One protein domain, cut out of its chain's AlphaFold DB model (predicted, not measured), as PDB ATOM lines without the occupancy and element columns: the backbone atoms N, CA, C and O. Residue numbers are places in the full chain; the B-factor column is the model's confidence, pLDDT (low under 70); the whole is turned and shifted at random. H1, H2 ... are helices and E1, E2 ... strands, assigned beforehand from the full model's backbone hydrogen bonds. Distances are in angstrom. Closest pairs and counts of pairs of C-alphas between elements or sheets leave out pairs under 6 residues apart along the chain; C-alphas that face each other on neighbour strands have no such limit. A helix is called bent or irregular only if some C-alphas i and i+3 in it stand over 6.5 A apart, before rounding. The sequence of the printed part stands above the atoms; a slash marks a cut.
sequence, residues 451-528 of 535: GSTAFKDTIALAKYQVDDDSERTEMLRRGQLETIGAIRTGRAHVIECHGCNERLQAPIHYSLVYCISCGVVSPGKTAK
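AT A GLANCE: This is residues 451 to 528 of the 535 residues of the protein "Predicted protein" of Phaeodactylum tricornutum (strain CCAP 1055/1) (UniProt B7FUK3). A small head of two strand hairpins, E1 with E2 and E3 with E4, sits at one end of a single long helix, H1, whose residues 452 to 475 stick out from the head as a long arm. The hairpin of E1 and E2 packs on H1 near its end, at residues 479 to 487, and the hairpin of E3 and E4 lies beside E1 and E2, away from the helix. The printed part has 78 residues with one named helix and four named strands, in the order H1, E1, E2, E3, E4; each hairpin is an antiparallel sheet of two strands, and the class is mixed, helices and strands. The whole is only just extended, close to loose, with a radius of gyration of the C-alphas of 17.3 A, and it spans 57 by 24 by 21 A, the arm making the length.

IN THESE COORDINATES: E1 is residues 492 to 496, 13.2 A from first to last C-alpha, and begins with C-alpha 492 at (-4.093, -50.324, 16.595). E2 is residues 503 to 507, 13.4 A long. H1 is residues 452 to 488, 54.9 A long, from C-alpha 452 at (13.990, -15.224, -18.838) to C-alpha 488 at (-10.574, -53.078, 12.504). E3 is residues 512 to 514, and E4 is residues 521 to 523, ending with C-alpha 523 at (6.740, -41.166, 18.566).

HOW THE PARTS SIT: E1 and E2 form a hairpin, antiparallel with 143 degrees between their directions; N 493 and O 506 are 2.8 A apart and N 495 and O 504 are 2.9 A apart, both within hydrogen-bond range. H1 and E2 have 9 pairs of C-alphas within 8 A, the closest being those of Ala 486 and Pro 507, 5.2 A apart. H1 and E1 have 2 such pairs, the closest C-alphas being those of Ala 486 and Ala 492, 4.8 A apart. In H1, which is not bent, 32 of 33 O i to N i+4 pairs are within hydrogen-bond range. E3 and E4 form the second hairpin, antiparallel at 149 degrees, with N 513 and O 522 within hydrogen-bond range at 2.8 A. The closest C-alphas of E2 and E3 are those of Ala 506 and Val 513, 6.9 A apart. Those of E1 and E4 are Glu 496 and Ser 522, 7.6 A apart. H1 is apart from E3 and from E4.

THE WHOLE: The two C-alphas farthest apart are those of Gly 451 and Gly 490, 58.3 A. Residues 451 to 475 stand free; without them the body of 53 residues spans 27 by 25 by 14 A, with a radius of gyration of 10.1 A. The printed part has no cut. The links from H1 to E1 and from E2 to E3 are tight, those from E1 to E2 and from E3 to E4 are short, and no link is long. The mean pLDDT of the printed part is 88.0, and residues 463 to 466 and 527 to 528 are under 70.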
ATOM      1  N   GLY A 451      12.420 -11.535 -16.095       85.69
ATOM      2  CA  GLY A 451      13.616 -11.984 -16.802       85.69
ATOM      3  C   GLY A 451      13.584 -13.491 -17.099       85.69
ATOM      4  O   GLY A 451      13.089 -14.310 -16.327       85.69
ATOM      5  N   SER A 452      14.122 -13.871 -18.262       76.38
ATOM      6  CA  SER A 452      13.990 -15.224 -18.838       76.38
ATOM      7  C   SER A 452      14.549 -16.353 -17.953       76.38
ATOM      8  O   SER A 452      14.078 -17.487 -18.037       76.38
ATOM      9  N   THR A 453      15.542 -16.062 -17.108       77.56
ATOM     10  CA  THR A 453      16.163 -17.041 -16.202       77.56
ATOM     11  C   THR A 453      15.343 -17.238 -14.928       77.56
ATOM     12  O   THR A 453      14.934 -18.360 -14.650       77.56
ATOM     13  N   ALA A 454      14.981 -16.162 -14.225       79.50
ATOM     14  CA  ALA A 454      14.186 -16.256 -12.999       79.50
ATOM     15  C   ALA A 454      12.755 -16.771 -13.253       79.50
ATOM     16  O   ALA A 454      12.184 -17.460 -12.409       79.50
ATOM     17  N   PHE A 455      12.188 -16.531 -14.440       77.50
ATOM     18  CA  PHE A 455      10.898 -17.109 -14.829       77.50
ATOM     19  C   PHE A 455      10.946 -18.645 -14.939       77.50
ATOM     20  O   PHE A 455      10.025 -19.326 -14.489       77.50
ATOM     21  N   LYS A 456      12.029 -19.207 -15.496       80.69
ATOM     22  CA  LYS A 456      12.214 -20.666 -15.575       80.69
ATOM     23  C   LYS A 456      12.399 -21.283 -14.194       80.69
ATOM     24  O   LYS A 456      11.802 -22.323 -13.931       80.69
ATOM     25  N   ASP A 457      13.147 -20.618 -13.319       80.31
ATOM     26  CA  ASP A 457      13.356 -21.081 -11.945       80.31
ATOM     27  C   ASP A 457      12.051 -21.042 -11.137       80.31
ATOM     28  O   ASP A 457      11.755 -21.977 -10.400       80.31
ATOM     29  N   THR A 458      11.211 -20.022 -11.346       79.06
ATOM     30  CA  THR A 458       9.898 -19.911 -10.687       79.06
ATOM     31  C   THR A 458       8.930 -21.000 -11.164       79.06
ATOM     32  O   THR A 458       8.248 -21.611 -10.346       79.06
ATOM     33  N   ILE A 459       8.894 -21.300 -12.471       80.94
ATOM     34  CA  ILE A 459       8.089 -22.415 -13.002       80.94
ATOM     35  C   ILE A 459       8.613 -23.762 -12.500       80.94
ATOM     36  O   ILE A 459       7.814 -24.638 -12.180       80.94
ATOM     37  N   ALA A 460       9.934 -23.946 -12.430       76.25
ATOM     38  CA  ALA A 460      10.522 -25.167 -11.890       76.25
ATOM     39  C   ALA A 460      10.146 -25.346 -10.410       76.25
ATOM     40  O   ALA A 460       9.635 -26.401 -10.052       76.25
ATOM     41  N   LEU A 461      10.298 -24.309  -9.580       74.56
ATOM     42  CA  LEU A 461       9.886 -24.309  -8.168       74.56
ATOM     43  C   LEU A 461       8.391 -24.600  -7.986       74.56
ATOM     44  O   LEU A 461       8.031 -25.398  -7.126       74.56
ATOM     45  N   ALA A 462       7.529 -24.000  -8.810       73.75
ATOM     46  CA  ALA A 462       6.091 -24.258  -8.765       73.75
ATOM     47  C   ALA A 462       5.749 -25.706  -9.154       73.75
ATOM     48  O   ALA A 462       4.883 -26.313  -8.534       73.75
ATOM     49  N   LYS A 463       6.448 -26.287 -10.139       69.38
ATOM     50  CA  LYS A 463       6.283 -27.706 -10.494       69.38
ATOM     51  C   LYS A 463       6.711 -28.634  -9.357       69.38
ATOM     52  O   LYS A 463       5.952 -29.529  -9.016       69.38
ATOM     53  N   TYR A 464       7.855 -28.365  -8.725       67.62
ATOM     54  CA  TYR A 464       8.307 -29.140  -7.563       67.62
ATOM     55  C   TYR A 464       7.307 -29.082  -6.392       67.62
ATOM     56  O   TYR A 464       7.061 -30.101  -5.760       67.62
ATOM     57  N   GLN A 465       6.673 -27.931  -6.135       68.56
ATOM     58  CA  GLN A 465       5.662 -27.812  -5.072       68.56
ATOM     59  C   GLN A 465       4.377 -28.609  -5.348       68.56
ATOM     60  O   GLN A 465       3.803 -29.173  -4.420       68.56
ATOM     61  N   VAL A 466       3.917 -28.668  -6.603       69.62
ATOM     62  CA  VAL A 466       2.690 -29.404  -6.961       69.62
ATOM     63  C   VAL A 466       2.887 -30.919  -6.830       69.62
ATOM     64  O   VAL A 466       1.976 -31.614  -6.374       69.62
ATOM     65  N   ASP A 467       4.075 -31.423  -7.171       74.06
ATOM     66  CA  ASP A 467       4.398 -32.846  -7.023       74.06
ATOM     67  C   ASP A 467       4.504 -33.249  -5.538       74.06
ATOM     68  O   ASP A 467       3.939 -34.273  -5.138       74.06
ATOM     69  N   ASP A 468       5.108 -32.398  -4.697       79.31
ATOM     70  CA  ASP A 468       5.216 -32.618  -3.245       79.31
ATOM     71  C   ASP A 468       3.840 -32.673  -2.552       79.31
ATOM     72  O   ASP A 468       3.605 -33.513  -1.674       79.31
ATOM     73  N   ASP A 469       2.898 -31.808  -2.940       83.44
ATOM     74  CA  ASP A 469       1.555 -31.786  -2.345       83.44
ATOM     75  C   ASP A 469       0.717 -33.010  -2.748       83.44
ATOM     76  O   ASP A 469      -0.050 -33.541  -1.930       83.44
ATOM     77  N   SER A 470       0.888 -33.503  -3.979       86.00
ATOM     78  CA  SER A 470       0.255 -34.740  -4.449       86.00
ATOM     79  C   SER A 470       0.774 -35.956  -3.674       86.00
ATOM     80  O   SER A 470      -0.017 -36.723  -3.110       86.00
ATOM     81  N   GLU A 471       2.099 -36.090  -3.546       87.00
ATOM     82  CA  GLU A 471       2.725 -37.184  -2.798       87.00
ATOM     83  C   GLU A 471       2.340 -37.139  -1.313       87.00
ATOM     84  O   GLU A 471       1.965 -38.157  -0.717       87.00
ATOM     85  N   ARG A 472       2.332 -35.943  -0.713       84.44
ATOM     86  CA  ARG A 472       1.878 -35.736   0.665       84.44
ATOM     87  C   ARG A 472       0.425 -36.161   0.856       84.44
ATOM     88  O   ARG A 472       0.101 -36.796   1.863       84.44
ATOM     89  N   THR A 473      -0.452 -35.824  -0.089       87.94
ATOM     90  CA  THR A 473      -1.873 -36.182  -0.025       87.94
ATOM     91  C   THR A 473      -2.064 -37.696  -0.101       87.94
ATOM     92  O   THR A 473      -2.817 -38.252   0.705       87.94
ATOM     93  N   GLU A 474      -1.338 -38.392  -0.981       91.25
ATOM     94  CA  GLU A 474      -1.415 -39.855  -1.064       91.25
ATOM     95  C   GLU A 474      -0.818 -40.536   0.175       91.25
ATOM     96  O   GLU A 474      -1.408 -41.487   0.692       91.25
ATOM     97  N   MET A 475       0.286 -40.026   0.734       83.56
ATOM     98  CA  MET A 475       0.835 -40.536   1.998       83.56
ATOM     99  C   MET A 475      -0.156 -40.401   3.159       83.56
ATOM    100  O   MET A 475      -0.326 -41.340   3.942       83.56
ATOM    101  N   LEU A 476      -0.846 -39.261   3.266       87.31
ATOM    102  CA  LEU A 476      -1.888 -39.058   4.275       87.31
ATOM    103  C   LEU A 476      -3.054 -40.029   4.073       87.31
ATOM    104  O   LEU A 476      -3.496 -40.665   5.033       87.31
ATOM    105  N   ARG A 477      -3.522 -40.188   2.830       91.94
ATOM    106  CA  ARG A 477      -4.615 -41.106   2.486       91.94
ATOM    107  C   ARG A 477      -4.256 -42.553   2.819       91.94
ATOM    108  O   ARG A 477      -5.040 -43.261   3.456       91.94
ATOM    109  N   ARG A 478      -3.051 -42.987   2.448       92.31
ATOM    110  CA  ARG A 478      -2.534 -44.325   2.743       92.31
ATOM    111  C   ARG A 478      -2.414 -44.562   4.248       92.31
ATOM    112  O   ARG A 478      -2.948 -45.553   4.746       92.31
ATOM    113  N   GLY A 479      -1.832 -43.609   4.980       88.94
ATOM    114  CA  GLY A 479      -1.718 -43.679   6.436       88.94
ATOM    115  C   GLY A 479      -3.077 -43.763   7.142       88.94
ATOM    116  O   GLY A 479      -3.228 -44.508   8.115       88.94
ATOM    117  N   GLN A 480      -4.100 -43.066   6.634       91.25
ATOM    118  CA  GLN A 480      -5.473 -43.171   7.139       91.25
ATOM    119  C   GLN A 480      -6.070 -44.562   6.899       91.25
ATOM    120  O   GLN A 480      -6.615 -45.160   7.830       91.25
ATOM    121  N   LEU A 481      -5.945 -45.108   5.684       95.06
ATOM    122  CA  LEU A 481      -6.459 -46.441   5.350       95.06
ATOM    123  C   LEU A 481      -5.790 -47.542   6.180       95.06
ATOM    124  O   LEU A 481      -6.471 -48.424   6.709       95.06
ATOM    125  N   GLU A 482      -4.473 -47.467   6.355       95.00
ATOM    126  CA  GLU A 482      -3.705 -48.404   7.180       95.00
ATOM    127  C   GLU A 482      -4.098 -48.303   8.657       95.00
ATOM    128  O   GLU A 482      -4.271 -49.323   9.328       95.00
ATOM    129  N   THR A 483      -4.327 -47.084   9.153       92.62
ATOM    130  CA  THR A 483      -4.828 -46.853  10.512       92.62
ATOM    131  C   THR A 483      -6.214 -47.464  10.699       92.62
ATOM    132  O   THR A 483      -6.419 -48.230  11.639       92.62
ATOM    133  N   ILE A 484      -7.152 -47.221   9.779       93.81
ATOM    134  CA  ILE A 484      -8.497 -47.817   9.817       93.81
ATOM    135  C   ILE A 484      -8.410 -49.353   9.785       93.81
ATOM    136  O   ILE A 484      -9.092 -50.030  10.562       93.81
ATOM    137  N   GLY A 485      -7.546 -49.917   8.937       96.75
ATOM    138  CA  GLY A 485      -7.294 -51.357   8.875       96.75
ATOM    139  C   GLY A 485      -6.730 -51.922  10.185       96.75
ATOM    140  O   GLY A 485      -7.188 -52.962  10.671       96.75
ATOM    141  N   ALA A 486      -5.787 -51.219  10.812       95.00
ATOM    142  CA  ALA A 486      -5.230 -51.598  12.105       95.00
ATOM    143  C   ALA A 486      -6.284 -51.559  13.221       95.00
ATOM    144  O   ALA A 486      -6.323 -52.463  14.054       95.00
ATOM    145  N   ILE A 487      -7.179 -50.566  13.212       93.81
ATOM    146  CA  ILE A 487      -8.283 -50.464  14.176       93.81
ATOM    147  C   ILE A 487      -9.225 -51.659  14.025       93.81
ATOM    148  O   ILE A 487      -9.493 -52.359  15.001       93.81
ATOM    149  N   ARG A 488      -9.667 -51.952  12.794       95.94
ATOM    150  CA  ARG A 488     -10.574 -53.078  12.504       95.94
ATOM    151  C   ARG A 488      -9.991 -54.431  12.907       95.94
ATOM    152  O   ARG A 488     -10.722 -55.305  13.355       95.94
ATOM    153  N   THR A 489      -8.680 -54.604  12.760       97.38
ATOM    154  CA  THR A 489      -7.980 -55.851  13.105       97.38
ATOM    155  C   THR A 489      -7.554 -55.934  14.574       97.38
ATOM    156  O   THR A 489      -6.949 -56.930  14.969       97.38
ATOM    157  N   GLY A 490      -7.828 -54.907  15.390       95.69
ATOM    158  CA  GLY A 490      -7.362 -54.837  16.780       95.69
ATOM    159  C   GLY A 490      -5.841 -54.687  16.915       95.69
ATOM    160  O   GLY A 490      -5.286 -54.939  17.981       95.69
ATOM    161  N   ARG A 491      -5.155 -54.288  15.837       96.06
ATOM    162  CA  ARG A 491      -3.705 -54.032  15.776       96.06
ATOM    163  C   ARG A 491      -3.364 -52.543  15.859       96.06
ATOM    164  O   ARG A 491      -2.247 -52.143  15.524       96.06
ATOM    165  N   ALA A 492      -4.322 -51.719  16.267       96.38
ATOM    166  CA  ALA A 492      -4.093 -50.324  16.595       96.38
ATOM    167  C   ALA A 492      -3.711 -50.176  18.070       96.38
ATOM    168  O   ALA A 492      -4.143 -50.940  18.933       96.38
ATOM    169  N   HIS A 493      -2.914 -49.159  18.362       95.38
ATOM    170  CA  HIS A 493      -2.596 -48.748  19.716       95.38
ATOM    171  C   HIS A 493      -2.828 -47.252  19.874       95.38
ATOM    172  O   HIS A 493      -2.772 -46.491  18.910       95.38
ATOM    173  N   VAL A 494      -3.108 -46.848  21.112       95.75
ATOM    174  CA  VAL A 494      -3.315 -45.441  21.457       95.75
ATOM    175  C   VAL A 494      -1.975 -44.806  21.818       95.75
ATOM    176  O   VAL A 494      -1.282 -45.315  22.711       95.75
ATOM    177  N   ILE A 495      -1.645 -43.707  21.148       95.50
ATOM    178  CA  ILE A 495      -0.487 -42.835  21.380       95.50
ATOM    179  C   ILE A 495      -1.016 -41.451  21.766       95.50
ATOM    180  O   ILE A 495      -2.079 -41.048  21.307       95.50
ATOM    181  N   GLU A 496      -0.299 -40.729  22.615       96.56
ATOM    182  CA  GLU A 496      -0.613 -39.333  22.928       96.56
ATOM    183  C   GLU A 496       0.213 -38.414  22.027       96.56
ATOM    184  O   GLU A 496       1.418 -38.610  21.861       96.56
ATOM    185  N   CYS A 497      -0.440 -37.437  21.402       96.25
ATOM    186  CA  CYS A 497       0.242 -36.462  20.568       96.25
ATOM    187  C   CYS A 497       1.105 -35.524  21.421       96.25
ATOM    188  O   CYS A 497       0.601 -34.907  22.350       96.25
ATOM    189  N   HIS A 498       2.369 -35.318  21.058       95.75
ATOM    190  CA  HIS A 498       3.256 -34.390  21.771       95.75
ATOM    191  C   HIS A 498       2.873 -32.908  21.627       95.75
ATOM    192  O   HIS A 498       3.290 -32.097  22.450       95.75
ATOM    193  N   GLY A 499       2.123 -32.541  20.583       96.31
ATOM    194  CA  GLY A 499       1.682 -31.164  20.356       96.31
ATOM    195  C   GLY A 499       0.420 -30.819  21.145       96.31
ATOM    196  O   GLY A 499       0.446 -29.950  22.010       96.31
ATOM    197  N   CYS A 500      -0.689 -31.509  20.856       97.00
ATOM    198  CA  CYS A 500      -1.997 -31.221  21.456       97.00
ATOM    199  C   CYS A 500      -2.387 -32.132  22.637       97.00
ATOM    200  O   CYS A 500      -3.442 -31.923  23.226       97.00
ATOM    201  N   ASN A 501      -1.575 -33.135  22.995       96.38
ATOM    202  CA  ASN A 501      -1.891 -34.164  24.005       96.38
ATOM    203  C   ASN A 501      -3.157 -34.992  23.712       96.38
ATOM    204  O   ASN A 501      -3.648 -35.717  24.579       96.38
ATOM    205  N   GLU A 502      -3.691 -34.929  22.492       96.56
ATOM    206  CA  GLU A 502      -4.829 -35.750  22.087       96.56
ATOM    207  C   GLU A 502      -4.421 -37.210  21.879       96.56
ATOM    208  O   GLU A 502      -3.281 -37.538  21.537       96.56
ATOM    209  N   ARG A 503      -5.387 -38.111  22.068       96.12
ATOM    210  CA  ARG A 503      -5.194 -39.552  21.895       96.12
ATOM    211  C   ARG A 503      -5.370 -39.913  20.426       96.12
ATOM    212  O   ARG A 503      -6.474 -39.851  19.894       96.12
ATOM    213  N   LEU A 504      -4.290 -40.350  19.796       95.44
ATOM    214  CA  LEU A 504      -4.258 -40.829  18.421       95.44
ATOM    215  C   LEU A 504      -4.275 -42.357  18.402       95.44
ATOM    216  O   LEU A 504      -3.643 -43.005  19.237       95.44
ATOM    217  N   GLN A 505      -4.986 -42.940  17.442       95.81
ATOM    218  CA  GLN A 505      -4.898 -44.371  17.157       95.81
ATOM    219  C   GLN A 505      -3.958 -44.578  15.977       95.81
ATOM    220  O   GLN A 505      -4.095 -43.895  14.966       95.81
ATOM    221  N   ALA A 506      -3.019 -45.512  16.100       95.25
ATOM    222  CA  ALA A 506      -2.086 -45.831  15.025       95.25
ATOM    223  C   ALA A 506      -1.741 -47.326  14.981       95.25
ATOM    224  O   ALA A 506      -1.825 -48.010  16.012       95.25
ATOM    225  N   PRO A 507      -1.310 -47.856  13.826       95.88
ATOM    226  CA  PRO A 507      -0.835 -49.232  13.723       95.88
ATOM    227  C   PRO A 507       0.356 -49.507  14.656       95.88
ATOM    228  O   PRO A 507       1.257 -48.684  14.779       95.88
ATOM    229  N   ILE A 508       0.399 -50.680  15.304       94.00
ATOM    230  CA  ILE A 508       1.470 -51.055  16.263       94.00
ATOM    231  C   ILE A 508       2.886 -50.941  15.673       94.00
ATOM    232  O   ILE A 508       3.835 -50.646  16.394       94.00
ATOM    233  N   HIS A 509       3.044 -51.162  14.372       93.19
ATOM    234  CA  HIS A 509       4.348 -51.156  13.711       93.19
ATOM    235  C   HIS A 509       4.861 -49.749  13.367       93.19
ATOM    236  O   HIS A 509       5.976 -49.628  12.867       93.19
ATOM    237  N   TYR A 510       4.091 -48.690  13.641       92.81
ATOM    238  CA  TYR A 510       4.483 -47.323  13.293       92.81
ATOM    239  C   TYR A 510       5.328 -46.743  14.423       92.81
ATOM    240  O   TYR A 510       4.900 -46.691  15.578       92.81
ATOM    241  N   SER A 511       6.542 -46.314  14.083       92.88
ATOM    242  CA  SER A 511       7.461 -45.650  15.009       92.88
ATOM    243  C   SER A 511       7.145 -44.165  15.182       92.88
ATOM    244  O   SER A 511       7.492 -43.593  16.213       92.88
ATOM    245  N   LEU A 512       6.480 -43.548  14.204       93.38
ATOM    246  CA  LEU A 512       6.117 -42.134  14.172       93.38
ATOM    247  C   LEU A 512       4.676 -41.984  13.679       93.38
ATOM    248  O   LEU A 512       4.238 -42.714  12.790       93.38
ATOM    249  N   VAL A 513       3.941 -41.038  14.258       94.06
ATOM    250  CA  VAL A 513       2.531 -40.781  13.950       94.06
ATOM    251  C   VAL A 513       2.304 -39.291  13.794       94.06
ATOM    252  O   VAL A 513       2.567 -38.514  14.709       94.06
ATOM    253  N   TYR A 514       1.801 -38.892  12.631       93.50
ATOM    254  CA  TYR A 514       1.455 -37.508  12.337       93.50
ATOM    255  C   TYR A 514       0.097 -37.142  12.949       93.50
ATOM    256  O   TYR A 514      -0.904 -37.820  12.712       93.50
ATOM    257  N   CYS A 515       0.052 -36.065  13.734       94.06
ATOM    258  CA  CYS A 515      -1.192 -35.521  14.263       94.06
ATOM    259  C   CYS A 515      -1.819 -34.546  13.267       94.06
ATOM    260  O   CYS A 515      -1.240 -33.506  12.965       94.06
ATOM    261  N   ILE A 516      -3.035 -34.843  12.813       90.88
ATOM    262  CA  ILE A 516      -3.770 -33.970  11.889       90.88
ATOM    263  C   ILE A 516      -4.219 -32.677  12.593       90.88
ATOM    264  O   ILE A 516      -4.219 -31.624  11.966       90.88
ATOM    265  N   SER A 517      -4.537 -32.735  13.892       93.44
ATOM    266  CA  SER A 517      -5.031 -31.581  14.657       93.44
ATOM    267  C   SER A 517      -3.990 -30.466  14.799       93.44
ATOM    268  O   SER A 517      -4.335 -29.293  14.705       93.44
ATOM    269  N   CYS A 518      -2.718 -30.808  15.039       95.88
ATOM    270  CA  CYS A 518      -1.669 -29.818  15.326       95.88
ATOM    271  C   CYS A 518      -0.436 -29.904  14.413       95.88
ATOM    272  O   CYS A 518       0.527 -29.174  14.629       95.88
ATOM    273  N   GLY A 519      -0.417 -30.817  13.437       92.94
ATOM    274  CA  GLY A 519       0.691 -30.990  12.491       92.94
ATOM    275  C   GLY A 519       1.982 -31.577  13.078       92.94
ATOM    276  O   GLY A 519       3.005 -31.600  12.400       92.94
ATOM    277  N   VAL A 520       1.971 -32.047  14.332       95.31
ATOM    278  CA  VAL A 520       3.170 -32.562  15.020       95.31
ATOM    279  C   VAL A 520       3.308 -34.072  14.821       95.31
ATOM    280  O   VAL A 520       2.351 -34.826  15.005       95.31
ATOM    281  N   VAL A 521       4.524 -34.529  14.513       94.00
ATOM    282  CA  VAL A 521       4.880 -35.956  14.469       94.00
ATOM    283  C   VAL A 521       5.240 -36.434  15.875       94.00
ATOM    284  O   VAL A 521       6.144 -35.903  16.511       94.00
ATOM    285  N   SER A 522       4.522 -37.438  16.372       93.56
ATOM    286  CA  SER A 522       4.700 -38.010  17.710       93.56
ATOM    287  C   SER A 522       5.276 -39.428  17.631       93.56
ATOM    288  O   SER A 522       4.867 -40.197  16.760       93.56
ATOM    289  N   PRO A 523       6.209 -39.810  18.517       92.94
ATOM    290  CA  PRO A 523       6.740 -41.166  18.566       92.94
ATOM    291  C   PRO A 523       5.670 -42.185  18.980       92.94
ATOM    292  O   PRO A 523       4.916 -41.983  19.931       92.94
ATOM    293  N   GLY A 524       5.623 -43.309  18.269       87.94
ATOM    294  CA  GLY A 524       4.810 -44.469  18.620       87.94
ATOM    295  C   GLY A 524       5.366 -45.218  19.831       87.94
ATOM    296  O   GLY A 524       6.534 -45.088  20.187       87.94
ATOM    297  N   LYS A 525       4.552 -46.060  20.480       79.75
ATOM    298  CA  LYS A 525       4.992 -46.783  21.696       79.75
ATOM    299  C   LYS A 525       6.128 -47.779  21.446       79.75
ATOM    300  O   LYS A 525       6.846 -48.138  22.377       79.75
ATOM    301  N   THR A 526       6.279 -48.245  20.211       70.94
ATOM    302  CA  THR A 526       7.383 -49.117  19.785       70.94
ATOM    303  C   THR A 526       8.706 -48.367  19.685       70.94
ATOM    304  O   THR A 526       9.770 -48.957  19.870       70.94
ATOM    305  N   ALA A 527       8.645 -47.053  19.486       63.00
ATOM    306  CA  ALA A 527       9.781 -46.160  19.476       63.00
ATOM    307  C   ALA A 527      10.204 -45.861  20.929       63.00
ATOM    308  O   ALA A 527       9.983 -44.772  21.449       63.00
ATOM    309  N   LYS A 528      10.856 -46.824  21.605       57.34
ATOM    310  CA  LYS A 528      11.679 -46.546  22.803       57.34
ATOM    311  C   LYS A 528      12.931 -45.756  22.393       57.34
ATOM    312  O   LYS A 528      14.058 -46.186  22.620       57.34
TER     313      LYS A 528